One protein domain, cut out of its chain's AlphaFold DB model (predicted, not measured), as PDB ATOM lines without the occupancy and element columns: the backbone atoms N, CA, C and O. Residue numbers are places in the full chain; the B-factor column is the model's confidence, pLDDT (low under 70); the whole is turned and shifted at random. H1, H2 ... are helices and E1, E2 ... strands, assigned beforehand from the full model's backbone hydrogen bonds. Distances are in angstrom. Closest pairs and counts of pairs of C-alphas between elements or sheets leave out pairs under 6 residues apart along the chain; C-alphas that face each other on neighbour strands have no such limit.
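This is residues 4 to 87 of the 111 residues of an uncharacterized protein of uncultured bacterium (UniProt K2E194). One twisted, curled sheet makes an arched band, with long E2, E5 and E6 side by side through its middle, the short hairpin of E3 and E4 on one side, and short E7 and E1 on the other, where the only named helix, H1, packs over one face. The printed part has 84 residues, with seven named strands and one named helix in the order E1 H1 E2 E3 E4 E5 E6 E7. The antiparallel sheet runs E1 E7 E6 E5 E2 E3 E4, and the class is mostly strand. The whole is only just compact, close to loose, with a radius of gyration of the C-alphas of 14.0 A and spans of 37 by 26 by 19 A.

E2, residues 19 to 31, is the antiparallel neighbour of E5, residues 56 to 67, at 164 degrees, with N 25 and O 62 within hydrogen-bond range at 2.8 A. E6, residues 70 to 79, forms a hairpin with E5, N 61 and O 77 being 2.9 A apart, and another with E7, residues 84 to 87, N 78 and O 85 being 2.9 A apart. Edge strand E1, residues 4 to 7, is antiparallel to E7, with N 7 and O 86 at 2.9 A. E3, residues 35 to 39, forms hairpins with E2, N 30 and O 37 at 2.8 A, and with edge strand E4, residues 45 to 49, N 38 and O 46 at 2.8 A. E2 E3 E4 and E5 E6 E7 are meanders, each strand the antiparallel neighbour of the one before; E2 E3 E4 E5 is a Greek key, its first strand also neighbouring its fourth. H1, residues 9 to 18, is on one face of the sheet, making two layers, at a height over the sheet of 7.8 A. It is only just over E1, where 3 of its C-alphas fall, and runs along the strands, at 0 degrees to E1 on the local plane. The closest C-alphas of H1 and E7, Ala 12 and Phe 86, are 6.4 A apart. In H1, 4 of 6 O i to N i+4 pairs are within hydrogen-bond range.

E1 begins at C-alpha 4 (-21.263, 37.285, 32.413), and E7 ends at C-alpha 87 (-25.927, 35.641, 37.028). E2 spans 29.5 A and bends by 84 degrees at residue 22; E5 spans 31.5 A and bends by 52 degrees at residue 64. E6 spans 26.2 A.

The farthest C-alphas, Lys 17 and Glu 34, are 37.7 A apart. The printed part has no cut; the link E4 to E5 is short and the others are tight. Mean pLDDT of the printed part is 96.1, and no printed residue is under 70.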
ATOM      1  N   ARG A   4     -20.212  37.349  31.400       96.75
ATOM      2  CA  ARG A   4     -21.263  37.285  32.413       96.75
ATOM      3  C   ARG A   4     -22.634  37.375  31.769       96.75
ATOM      4  O   ARG A   4     -22.869  38.231  30.922       96.75
ATOM      5  N   ILE A   5     -23.553  36.537  32.227       97.12
ATOM      6  CA  ILE A   5     -24.891  36.384  31.664       97.12
ATOM      7  C   ILE A   5     -25.925  36.546  32.765       97.12
ATOM      8  O   ILE A   5     -25.779  35.999  33.854       97.12
ATOM      9  N   LEU A   6     -26.987  37.288  32.452       97.25
ATOM     10  CA  LEU A   6     -28.181  37.376  33.284       97.25
ATOM     11  C   LEU A   6     -29.002  36.092  33.152       97.25
ATOM     12  O   LEU A   6     -29.421  35.756  32.047       97.25
ATOM     13  N   LEU A   7     -29.279  35.423  34.261       97.50
ATOM     14  CA  LEU A   7     -30.115  34.227  34.280       97.50
ATOM     15  C   LEU A   7     -31.553  34.580  34.662       97.50
ATOM     16  O   LEU A   7     -31.792  35.443  35.514       97.50
ATOM     17  N   THR A   8     -32.519  33.881  34.068       96.94
ATOM     18  CA  THR A   8     -33.864  33.783  34.645       96.94
ATOM     19  C   THR A   8     -33.818  32.949  35.931       96.94
ATOM     20  O   THR A   8     -32.837  32.265  36.218       96.94
ATOM     21  N   GLN A   9     -34.886  32.995  36.733       96.56
ATOM     22  CA  GLN A   9     -34.968  32.172  37.947       96.56
ATOM     23  C   GLN A   9     -34.946  30.672  37.623       96.56
ATOM     24  O   GLN A   9     -34.294  29.907  38.325       96.56
ATOM     25  N   GLU A  10     -35.615  30.268  36.542       97.56
ATOM     26  CA  GLU A  10     -35.634  28.883  36.067       97.56
ATOM     27  C   GLU A  10     -34.255  28.447  35.562       97.56
ATOM     28  O   GLU A  10     -33.757  27.406  35.981       97.56
ATOM     29  N   GLU A  11     -33.577  29.280  34.760       97.31
ATOM     30  CA  GLU A  11     -32.204  29.005  34.317       97.31
ATOM     31  C   GLU A  11     -31.255  28.858  35.512       97.31
ATOM     32  O   GLU A  11     -30.424  27.954  35.539       97.31
ATOM     33  N   ALA A  12     -31.378  29.738  36.508       97.69
ATOM     34  CA  ALA A  12     -30.571  29.688  37.719       97.69
ATOM     35  C   ALA A  12     -30.837  28.416  38.537       97.69
ATOM     36  O   ALA A  12     -29.895  27.808  39.044       97.69
ATOM     37  N   PHE A  13     -32.100  27.999  38.643       97.69
ATOM     38  CA  PHE A  13     -32.481  26.775  39.335       97.69
ATOM     39  C   PHE A  13     -31.933  25.529  38.638       97.69
ATOM     40  O   PHE A  13     -31.272  24.722  39.289       97.69
ATOM     41  N   GLU A  14     -32.148  25.384  37.331       97.62
ATOM     42  CA  GLU A  14     -31.643  24.229  36.582       97.62
ATOM     43  C   GLU A  14     -30.118  24.167  36.619       97.62
ATOM     44  O   GLU A  14     -29.544  23.144  36.990       97.62
ATOM     45  N   LEU A  15     -29.455  25.298  36.373       96.44
ATOM     46  CA  LEU A  15     -28.001  25.374  36.416       96.44
ATOM     47  C   LEU A  15     -27.442  25.032  37.801       96.44
ATOM     48  O   LEU A  15     -26.419  24.361  37.894       96.44
ATOM     49  N   SER A  16     -28.119  25.426  38.884       96.31
ATOM     50  CA  SER A  16     -27.669  25.111  40.247       96.31
ATOM     51  C   SER A  16     -27.582  23.609  40.539       96.31
ATOM     52  O   SER A  16     -26.817  23.216  41.416       96.31
ATOM     53  N   LYS A  17     -28.306  22.764  39.790       96.69
ATOM     54  CA  LYS A  17     -28.233  21.298  39.904       96.69
ATOM     55  C   LYS A  17     -26.995  20.713  39.218       96.69
ATOM     56  O   LYS A  17     -26.578  19.613  39.561       96.69
ATOM     57  N   GLU A  18     -26.435  21.429  38.244       96.25
ATOM     58  CA  GLU A  18     -25.278  21.004  37.445       96.25
ATOM     59  C   GLU A  18     -23.937  21.495  38.022       96.25
ATOM     60  O   GLU A  18     -22.878  20.975  37.669       96.25
ATOM     61  N   LEU A  19     -23.963  22.522  38.878       97.12
ATOM     62  CA  LEU A  19     -22.760  23.182  39.384       97.12
ATOM     63  C   LEU A  19     -22.120  22.431  40.560       97.12
ATOM     64  O   LEU A  19     -22.758  22.153  41.573       97.12
ATOM     65  N   GLU A  20     -20.807  22.219  40.478       97.75
ATOM     66  CA  GLU A  20     -19.981  21.779  41.607       97.75
ATOM     67  C   GLU A  20     -19.460  23.013  42.355       97.75
ATOM     68  O   GLU A  20     -18.612  23.741  41.832       97.75
ATOM     69  N   ILE A  21     -19.951  23.269  43.572       97.25
ATOM     70  CA  ILE A  21     -19.532  24.424  44.382       97.25
ATOM     71  C   ILE A  21     -18.172  24.145  45.036       97.25
ATOM     72  O   ILE A  21     -18.029  23.226  45.836       97.25
ATOM     73  N   ILE A  22     -17.185  24.991  44.735       96.81
ATOM     74  CA  ILE A  22     -15.832  24.949  45.312       96.81
ATOM     75  C   ILE A  22     -15.725  25.872  46.530       96.81
ATOM     76  O   ILE A  22     -15.020  25.574  47.492       96.81
ATOM     77  N   GLY A  23     -16.382  27.028  46.480       96.44
ATOM     78  CA  GLY A  23     -16.308  28.021  47.543       96.44
ATOM     79  C   GLY A  23     -17.387  29.075  47.403       96.44
ATOM     80  O   GLY A  23     -17.963  29.248  46.331       96.44
ATOM     81  N   ILE A  24     -17.655  29.788  48.488       96.69
ATOM     82  CA  ILE A  24     -18.681  30.827  48.543       96.69
ATOM     83  C   ILE A  24     -18.100  32.112  49.118       96.69
ATOM     84  O   ILE A  24     -17.101  32.084  49.834       96.69
ATOM     85  N   SER A  25     -18.710  33.240  48.772       95.94
ATOM     86  CA  SER A  25     -18.370  34.537  49.344       95.94
ATOM     87  C   SER A  25     -19.553  35.498  49.299       95.94
ATOM     88  O   SER A  25     -20.295  35.551  48.313       95.94
ATOM     89  N   PHE A  26     -19.675  36.315  50.335       96.69
ATOM     90  CA  PHE A  26     -20.561  37.463  50.399       96.69
ATOM     91  C   PHE A  26     -19.759  38.760  50.349       96.69
ATOM     92  O   PHE A  26     -18.781  38.949  51.071       96.69
ATOM     93  N   VAL A  27     -20.184  39.681  49.490       96.44
ATOM     94  CA  VAL A  27     -19.565  41.004  49.385       96.44
ATOM     95  C   VAL A  27     -20.622  42.092  49.281       96.44
ATOM     96  O   VAL A  27     -21.711  41.884  48.743       96.44
ATOM     97  N   LYS A  28     -20.275  43.281  49.763       97.56
ATOM     98  CA  LYS A  28     -21.013  44.517  49.510       97.56
ATOM     99  C   LYS A  28     -20.136  45.432  48.671       97.56
ATOM    100  O   LYS A  28     -19.055  45.809  49.113       97.56
ATOM    101  N   ASP A  29     -20.603  45.785  47.482       96.81
ATOM    102  CA  ASP A  29     -19.927  46.721  46.590       96.81
ATOM    103  C   ASP A  29     -20.675  48.061  46.584       96.81
ATOM    104  O   ASP A  29     -21.881  48.115  46.337       96.81
ATOM    105  N   GLU A  30     -19.949  49.148  46.821       97.38
ATOM    106  CA  GLU A  30     -20.397  50.525  46.628       97.38
ATOM    107  C   GLU A  30     -19.670  51.128  45.422       97.38
ATOM    108  O   GLU A  30     -18.441  51.107  45.350       97.38
ATOM    109  N   TYR A  31     -20.434  51.670  44.479       96.56
ATOM    110  CA  TYR A  31     -19.946  52.331  43.275       96.56
ATOM    111  C   TYR A  31     -20.184  53.834  43.393       96.56
ATOM    112  O   TYR A  31     -21.320  54.271  43.591       96.56
ATOM    113  N   THR A  32     -19.129  54.633  43.241       95.88
ATOM    114  CA  THR A  32     -19.205  56.104  43.334       95.88
ATOM    115  C   THR A  32     -19.291  56.801  41.979       95.88
ATOM    116  O   THR A  32     -19.419  58.025  41.925       95.88
ATOM    117  N   GLY A  33     -19.221  56.034  40.892       94.44
ATOM    118  CA  GLY A  33     -19.069  56.517  39.521       94.44
ATOM    119  C   GLY A  33     -17.614  56.530  39.048       94.44
ATOM    120  O   GLY A  33     -17.359  56.402  37.858       94.44
ATOM    121  N   GLU A  34     -16.657  56.600  39.973       95.75
ATOM    122  CA  GLU A  34     -15.214  56.633  39.678       95.75
ATOM    123  C   GLU A  34     -14.465  55.472  40.328       95.75
ATOM    124  O   GLU A  34     -13.476  54.967  39.794       95.75
ATOM    125  N   LYS A  35     -14.952  55.033  41.490       96.44
ATOM    126  CA  LYS A  35     -14.338  53.999  42.311       96.44
ATOM    127  C   LYS A  35     -15.362  52.952  42.703       96.44
ATOM    128  O   LYS A  35     -16.563  53.227  42.809       96.44
ATOM    129  N   ARG A  36     -14.853  51.758  42.991       96.06
ATOM    130  CA  ARG A  36     -15.587  50.705  43.684       96.06
ATOM    131  C   ARG A  36     -14.954  50.455  45.046       96.06
ATOM    132  O   ARG A  36     -13.773  50.115  45.126       96.06
ATOM    133  N   PHE A  37     -15.768  50.531  46.092       97.19
ATOM    134  CA  PHE A  37     -15.420  50.072  47.430       97.19
ATOM    135  C   PHE A  37     -16.094  48.735  47.701       97.19
ATOM    136  O   PHE A  37     -17.317  48.638  47.678       97.19
ATOM    137  N   ARG A  38     -15.300  47.705  47.978       97.19
ATOM    138  CA  ARG A  38     -15.783  46.372  48.329       97.19
ATOM    139  C   ARG A  38     -15.584  46.116  49.809       97.19
ATOM    140  O   ARG A  38     -14.473  46.274  50.301       97.19
ATOM    141  N   ILE A  39     -16.626  45.667  50.490       97.25
ATOM    142  CA  ILE A  39     -16.552  45.111  51.838       97.25
ATOM    143  C   ILE A  39     -16.725  43.601  51.709       97.25
ATOM    144  O   ILE A  39     -17.743  43.145  51.184       97.25
ATOM    145  N   ASP A  40     -15.718  42.844  52.134       94.69
ATOM    146  CA  ASP A  40     -15.762  41.380  52.159       94.69
ATOM    147  C   ASP A  40     -16.346  40.830  53.473       94.69
ATOM    148  O   ASP A  40     -16.736  41.578  54.374       94.69
ATOM    149  N   GLU A  41     -16.405  39.505  53.593       91.31
ATOM    150  CA  GLU A  41     -16.913  38.808  54.782       91.31
ATOM    151  C   GLU A  41     -16.097  39.094  56.049       91.31
ATOM    152  O   GLU A  41     -16.643  39.131  57.150       91.31
ATOM    153  N   ALA A  42     -14.798  39.367  55.896       93.06
ATOM    154  CA  ALA A  42     -13.919  39.777  56.987       93.06
ATOM    155  C   ALA A  42     -14.086  41.264  57.346       93.06
ATOM    156  O   ALA A  42     -13.313  41.800  58.146       93.06
ATOM    157  N   LYS A  43     -15.080  41.945  56.754       92.38
ATOM    158  CA  LYS A  43     -15.340  43.386  56.864       92.38
ATOM    159  C   LYS A  43     -14.157  44.244  56.413       92.38
ATOM    160  O   LYS A  43     -14.091  45.426  56.755       92.38
ATOM    161  N   LYS A  44     -13.228  43.684  55.634       95.31
ATOM    162  CA  LYS A  44     -12.130  44.452  55.057       95.31
ATOM    163  C   LYS A  44     -12.659  45.256  53.885       95.31
ATOM    164  O   LYS A  44     -13.421  44.757  53.055       95.31
ATOM    165  N   LYS A  45     -12.240  46.516  53.839       95.50
ATOM    166  CA  LYS A  45     -12.578  47.442  52.767       95.50
ATOM    167  C   LYS A  45     -11.465  47.423  51.726       95.50
ATOM    168  O   LYS A  45     -10.314  47.695  52.050       95.50
ATOM    169  N   HIS A  46     -11.826  47.132  50.486       96.44
ATOM    170  CA  HIS A  46     -10.933  47.140  49.332       96.44
ATOM    171  C   HIS A  46     -11.367  48.243  48.380       96.44
ATOM    172  O   HIS A  46     -12.545  48.338  48.031       96.44
ATOM    173  N   GLU A  47     -10.421  49.066  47.952       96.81
ATOM    174  CA  GLU A  47     -10.653  50.159  47.012       96.81
ATOM    175  C   GLU A  47     -10.053  49.812  45.652       96.81
ATOM    176  O   GLU A  47      -8.968  49.234  45.563       96.81
ATOM    177  N   LYS A  48     -10.782  50.139  44.584       95.50
ATOM    178  CA  LYS A  48     -10.311  49.986  43.211       95.50
ATOM    179  C   LYS A  48     -10.848  51.123  42.349       95.50
ATOM    180  O   LYS A  48     -12.060  51.352  42.337       95.50
ATOM    181  N   ASP A  49      -9.966  51.759  41.584       96.00
ATOM    182  CA  ASP A  49     -10.366  52.681  40.521       96.00
ATOM    183  C   ASP A  49     -11.161  51.912  39.462       96.00
ATOM    184  O   ASP A  49     -10.704  50.911  38.897       96.00
ATOM    185  N   TYR A  50     -12.412  52.322  39.269       91.19
ATOM    186  CA  TYR A  50     -13.380  51.593  38.468       91.19
ATOM    187  C   TYR A  50     -14.504  52.531  38.032       91.19
ATOM    188  O   TYR A  50     -15.529  52.658  38.704       91.19
ATOM    189  N   LEU A  51     -14.284  53.195  36.898       93.50
ATOM    190  CA  LEU A  51     -15.230  54.147  36.330       93.50
ATOM    191  C   LEU A  51     -16.529  53.432  35.927       93.50
ATOM    192  O   LEU A  51     -16.516  52.494  35.123       93.50
ATOM    193  N   THR A  52     -17.656  53.889  36.466       92.00
ATOM    194  CA  THR A  52     -18.992  53.371  36.159       92.00
ATOM    195  C   THR A  52     -19.954  54.519  35.867       92.00
ATOM    196  O   THR A  52     -19.928  55.532  36.555       92.00
ATOM    197  N   PRO A  53     -20.892  54.376  34.917       94.31
ATOM    198  CA  PRO A  53     -21.890  55.417  34.644       94.31
ATOM    199  C   PRO A  53     -22.982  55.505  35.726       94.31
ATOM    200  O   PRO A  53     -23.910  56.297  35.614       94.31
ATOM    201  N   VAL A  54     -22.904  54.657  36.754       92.81
ATOM    202  CA  VAL A  54     -23.878  54.535  37.839       92.81
ATOM    203  C   VAL A  54     -23.208  54.757  39.188       92.81
ATOM    204  O   VAL A  54     -22.010  54.501  39.349       92.81
ATOM    205  N   LYS A  55     -24.015  55.173  40.166       95.94
ATOM    206  CA  LYS A  55     -23.665  55.188  41.586       95.94
ATOM    207  C   LYS A  55     -24.656  54.325  42.352       95.94
ATOM    208  O   LYS A  55     -25.823  54.255  41.976       95.94
ATOM    209  N   GLY A  56     -24.211  53.685  43.424       96.19
ATOM    210  CA  GLY A  56     -25.100  52.910  44.283       96.19
ATOM    211  C   GLY A  56     -24.417  51.742  44.969       96.19
ATOM    212  O   GLY A  56     -23.216  51.528  44.840       96.19
ATOM    213  N   THR A  57     -25.205  50.984  45.721       97.19
ATOM    214  CA  THR A  57     -24.736  49.837  46.497       97.19
ATOM    215  C   THR A  57     -25.418  48.568  46.018       97.19
ATOM    216  O   THR A  57     -26.635  48.540  45.841       97.19
ATOM    217  N   THR A  58     -24.643  47.502  45.875       97.25
ATOM    218  CA  THR A  58     -25.148  46.146  45.672       97.25
ATOM    219  C   THR A  58     -24.543  45.214  46.708       97.25
ATOM    220  O   THR A  58     -23.400  45.378  47.134       97.25
ATOM    221  N   VAL A  59     -25.328  44.233  47.129       97.44
ATOM    222  CA  VAL A  59     -24.855  43.101  47.914       97.44
ATOM    223  C   VAL A  59     -24.896  41.876  47.017       97.44
ATOM    224  O   VAL A  59     -25.755  41.762  46.138       97.44
ATOM    225  N   ARG A  60     -23.932  40.984  47.203       97.44
ATOM    226  CA  ARG A  60     -23.747  39.825  46.352       97.44
ATOM    227  C   ARG A  60     -23.375  38.599  47.156       97.44
ATOM    228  O   ARG A  60     -22.432  38.644  47.941       97.44
ATOM    229  N   PHE A  61     -24.053  37.504  46.857       97.31
ATOM    230  CA  PHE A  61     -23.566  36.153  47.078       97.31
ATOM    231  C   PHE A  61     -22.873  35.668  45.803       97.31
ATOM    232  O   PHE A  61     -23.409  35.849  44.709       97.31
ATOM    233  N   SER A  62     -21.700  35.060  45.936       96.81
ATOM    234  CA  SER A  62     -20.939  34.500  44.814       96.81
ATOM    235  C   SER A  62     -20.476  33.099  45.192       96.81
ATOM    236  O   SER A  62     -19.731  32.945  46.160       96.81
ATOM    237  N   ALA A  63     -20.883  32.095  44.423       97.75
ATOM    238  CA  ALA A  63     -20.367  30.739  44.505       97.75
ATOM    239  C   ALA A  63     -19.349  30.530  43.381       97.75
ATOM    240  O   ALA A  63     -19.679  30.666  42.204       97.75
ATOM    241  N   LYS A  64     -18.104  30.217  43.743       97.31
ATOM    242  CA  LYS A  64     -17.104  29.724  42.800       97.31
ATOM    243  C   LYS A  64     -17.413  28.264  42.518       97.31
ATOM    244  O   LYS A  64     -17.440  27.457  43.449       97.31
ATOM    245  N   CYS A  65     -17.596  27.930  41.253       97.19
ATOM    246  CA  CYS A  65     -18.073  26.628  40.824       97.19
ATOM    247  C   CYS A  65     -17.215  26.037  39.699       97.19
ATOM    248  O   CYS A  65     -16.383  26.717  39.085       97.19
ATOM    249  N   LYS A  66     -17.472  24.762  39.404       96.69
ATOM    250  CA  LYS A  66     -17.232  24.161  38.089       96.69
ATOM    251  C   LYS A  66     -18.559  23.805  37.431       96.69
ATOM    252  O   LYS A  66     -19.530  23.509  38.124       96.69
ATOM    253  N   LEU A  67     -18.566  23.785  36.104       95.88
ATOM    254  CA  LEU A  67     -19.646  23.246  35.284       95.88
ATOM    255  C   LEU A  67     -19.069  22.115  34.423       95.88
ATOM    256  O   LEU A  67     -18.418  22.368  33.408       95.88
ATOM    257  N   GLY A  68     -19.225  20.867  34.870       93.75
ATOM    258  CA  GLY A  68     -18.498  19.734  34.291       93.75
ATOM    259  C   GLY A  68     -16.980  19.922  34.417       93.75
ATOM    260  O   GLY A  68     -16.455  20.085  35.517       93.75
ATOM    261  N   THR A  69     -16.263  19.931  33.292       94.06
ATOM    262  CA  THR A  69     -14.809  20.177  33.251       94.06
ATOM    263  C   THR A  69     -14.435  21.662  33.238       94.06
ATOM    264  O   THR A  69     -13.257  21.993  33.364       94.06
ATOM    265  N   ILE A  70     -15.413  22.564  33.100       93.88
ATOM    266  CA  ILE A  70     -15.178  24.005  32.974       93.88
ATOM    267  C   ILE A  70     -15.009  24.613  34.367       93.88
ATOM    268  O   ILE A  70     -15.937  24.626  35.176       93.88
ATOM    269  N   GLY A  71     -13.807  25.117  34.650       93.75
ATOM    270  CA  GLY A  71     -13.494  25.883  35.858       93.75
ATOM    271  C   GLY A  71     -13.617  27.396  35.653       93.75
ATOM    272  O   GLY A  71     -13.907  27.872  34.560       93.75
ATOM    273  N   GLY A  72     -13.369  28.169  36.717       94.00
ATOM    274  CA  GLY A  72     -13.461  29.635  36.650       94.00
ATOM    275  C   GLY A  72     -14.893  30.126  36.423       94.00
ATOM    276  O   GLY A  72     -15.099  31.133  35.749       94.00
ATOM    277  N   VAL A  73     -15.868  29.380  36.948       97.19
ATOM    278  CA  VAL A  73     -17.289  29.709  36.878       97.19
ATOM    279  C   VAL A  73     -17.709  30.363  38.187       97.19
ATOM    280  O   VAL A  73     -17.379  29.867  39.265       97.19
ATOM    281  N   TRP A  74     -18.467  31.446  38.106       97.62
ATOM    282  CA  TRP A  74     -19.079  32.102  39.252       97.62
ATOM    283  C   TRP A  74     -20.586  32.140  39.079       97.62
ATOM    284  O   TRP A  74     -21.090  32.738  38.133       97.62
ATOM    285  N   PHE A  75     -21.306  31.519  40.004       98.06
ATOM    286  CA  PHE A  75     -22.753  31.632  40.101       98.06
ATOM    287  C   PHE A  75     -23.092  32.677  41.161       98.06
ATOM    288  O   PHE A  75     -22.739  32.526  42.333       98.06
ATOM    289  N   GLU A  76     -23.719  33.773  40.745       98.00
ATOM    290  CA  GLU A  76     -23.913  34.947  41.588       98.00
ATOM    291  C   GLU A  76     -25.394  35.275  41.767       98.00
ATOM    292  O   GLU A  76     -26.185  35.258  40.824       98.00
ATOM    293  N   VAL A  77     -25.750  35.665  42.989       98.00
ATOM    294  CA  VAL A  77     -27.010  36.350  43.281       98.00
ATOM    295  C   VAL A  77     -26.658  37.750  43.734       98.00
ATOM    296  O   VAL A  77     -25.942  37.927  44.719       98.00
ATOM    297  N   LYS A  78     -27.151  38.756  43.014       97.50
ATOM    298  CA  LYS A  78     -26.955  40.169  43.345       97.50
ATOM    299  C   LYS A  78     -28.273  40.804  43.705       97.50
ATOM    300  O   LYS A  78     -29.285  40.570  43.044       97.50
ATOM    301  N   TRP A  79     -28.241  41.667  44.705       97.69
ATOM    302  CA  TRP A  79     -29.398  42.451  45.078       97.69
ATOM    303  C   TRP A  79     -29.040  43.879  45.464       97.69
ATOM    304  O   TRP A  79     -27.901  44.233  45.786       97.69
ATOM    305  N   THR A  80     -30.059  44.712  45.362       96.56
ATOM    306  CA  THR A  80     -30.134  46.084  45.860       96.56
ATOM    307  C   THR A  80     -31.402  46.173  46.713       96.56
ATOM    308  O   THR A  80     -32.063  45.160  46.936       96.56
ATOM    309  N   ASN A  81     -31.799  47.366  47.149       92.06
ATOM    310  CA  ASN A  81     -33.059  47.524  47.883       92.06
ATOM    311  C   ASN A  81     -34.296  47.122  47.055       92.06
ATOM    312  O   ASN A  81     -35.284  46.685  47.632       92.06
ATOM    313  N   ASN A  82     -34.239  47.248  45.721       93.44
ATOM    314  CA  ASN A  82     -35.425  47.139  44.855       93.44
ATOM    315  C   ASN A  82     -35.295  46.083  43.746       93.44
ATOM    316  O   ASN A  82     -36.224  45.897  42.964       93.44
ATOM    317  N   LYS A  83     -34.131  45.445  43.603       95.50
ATOM    318  CA  LYS A  83     -33.829  44.524  42.497       95.50
ATOM    319  C   LYS A  83     -33.056  43.324  43.016       95.50
ATOM    320  O   LYS A  83     -32.157  43.495  43.836       95.50
ATOM    321  N   VAL A  84     -33.360  42.151  42.473       96.62
ATOM    322  CA  VAL A  84     -32.626  40.898  42.679       96.62
ATOM    323  C   VAL A  84     -32.382  40.282  41.309       96.62
ATOM    324  O   VAL A  84     -33.280  40.304  40.467       96.62
ATOM    325  N   ARG A  85     -31.185  39.751  41.063       96.44
ATOM    326  CA  ARG A  85     -30.885  39.033  39.823       96.44
ATOM    327  C   ARG A  85     -29.879  37.910  40.025       96.44
ATOM    328  O   ARG A  85     -28.989  38.018  40.868       96.44
ATOM    329  N   PHE A  86     -30.026  36.878  39.204       98.06
ATOM    330  CA  PHE A  86     -29.108  35.752  39.109       98.06
ATOM    331  C   PHE A  86     -28.180  35.941  37.919       98.06
ATOM    332  O   PHE A  86     -28.592  36.434  36.867       98.06
ATOM    333  N   GLU A  87     -26.927  35.552  38.078       97.81
ATOM    334  CA  GLU A  87     -25.927  35.641  37.028       97.81
ATOM    335  C   GLU A  87     -25.025  34.415  37.037       97.81
ATOM    336  O   GLU A  87     -24.759  33.833  38.089       97.81
TER     337      GLU A  87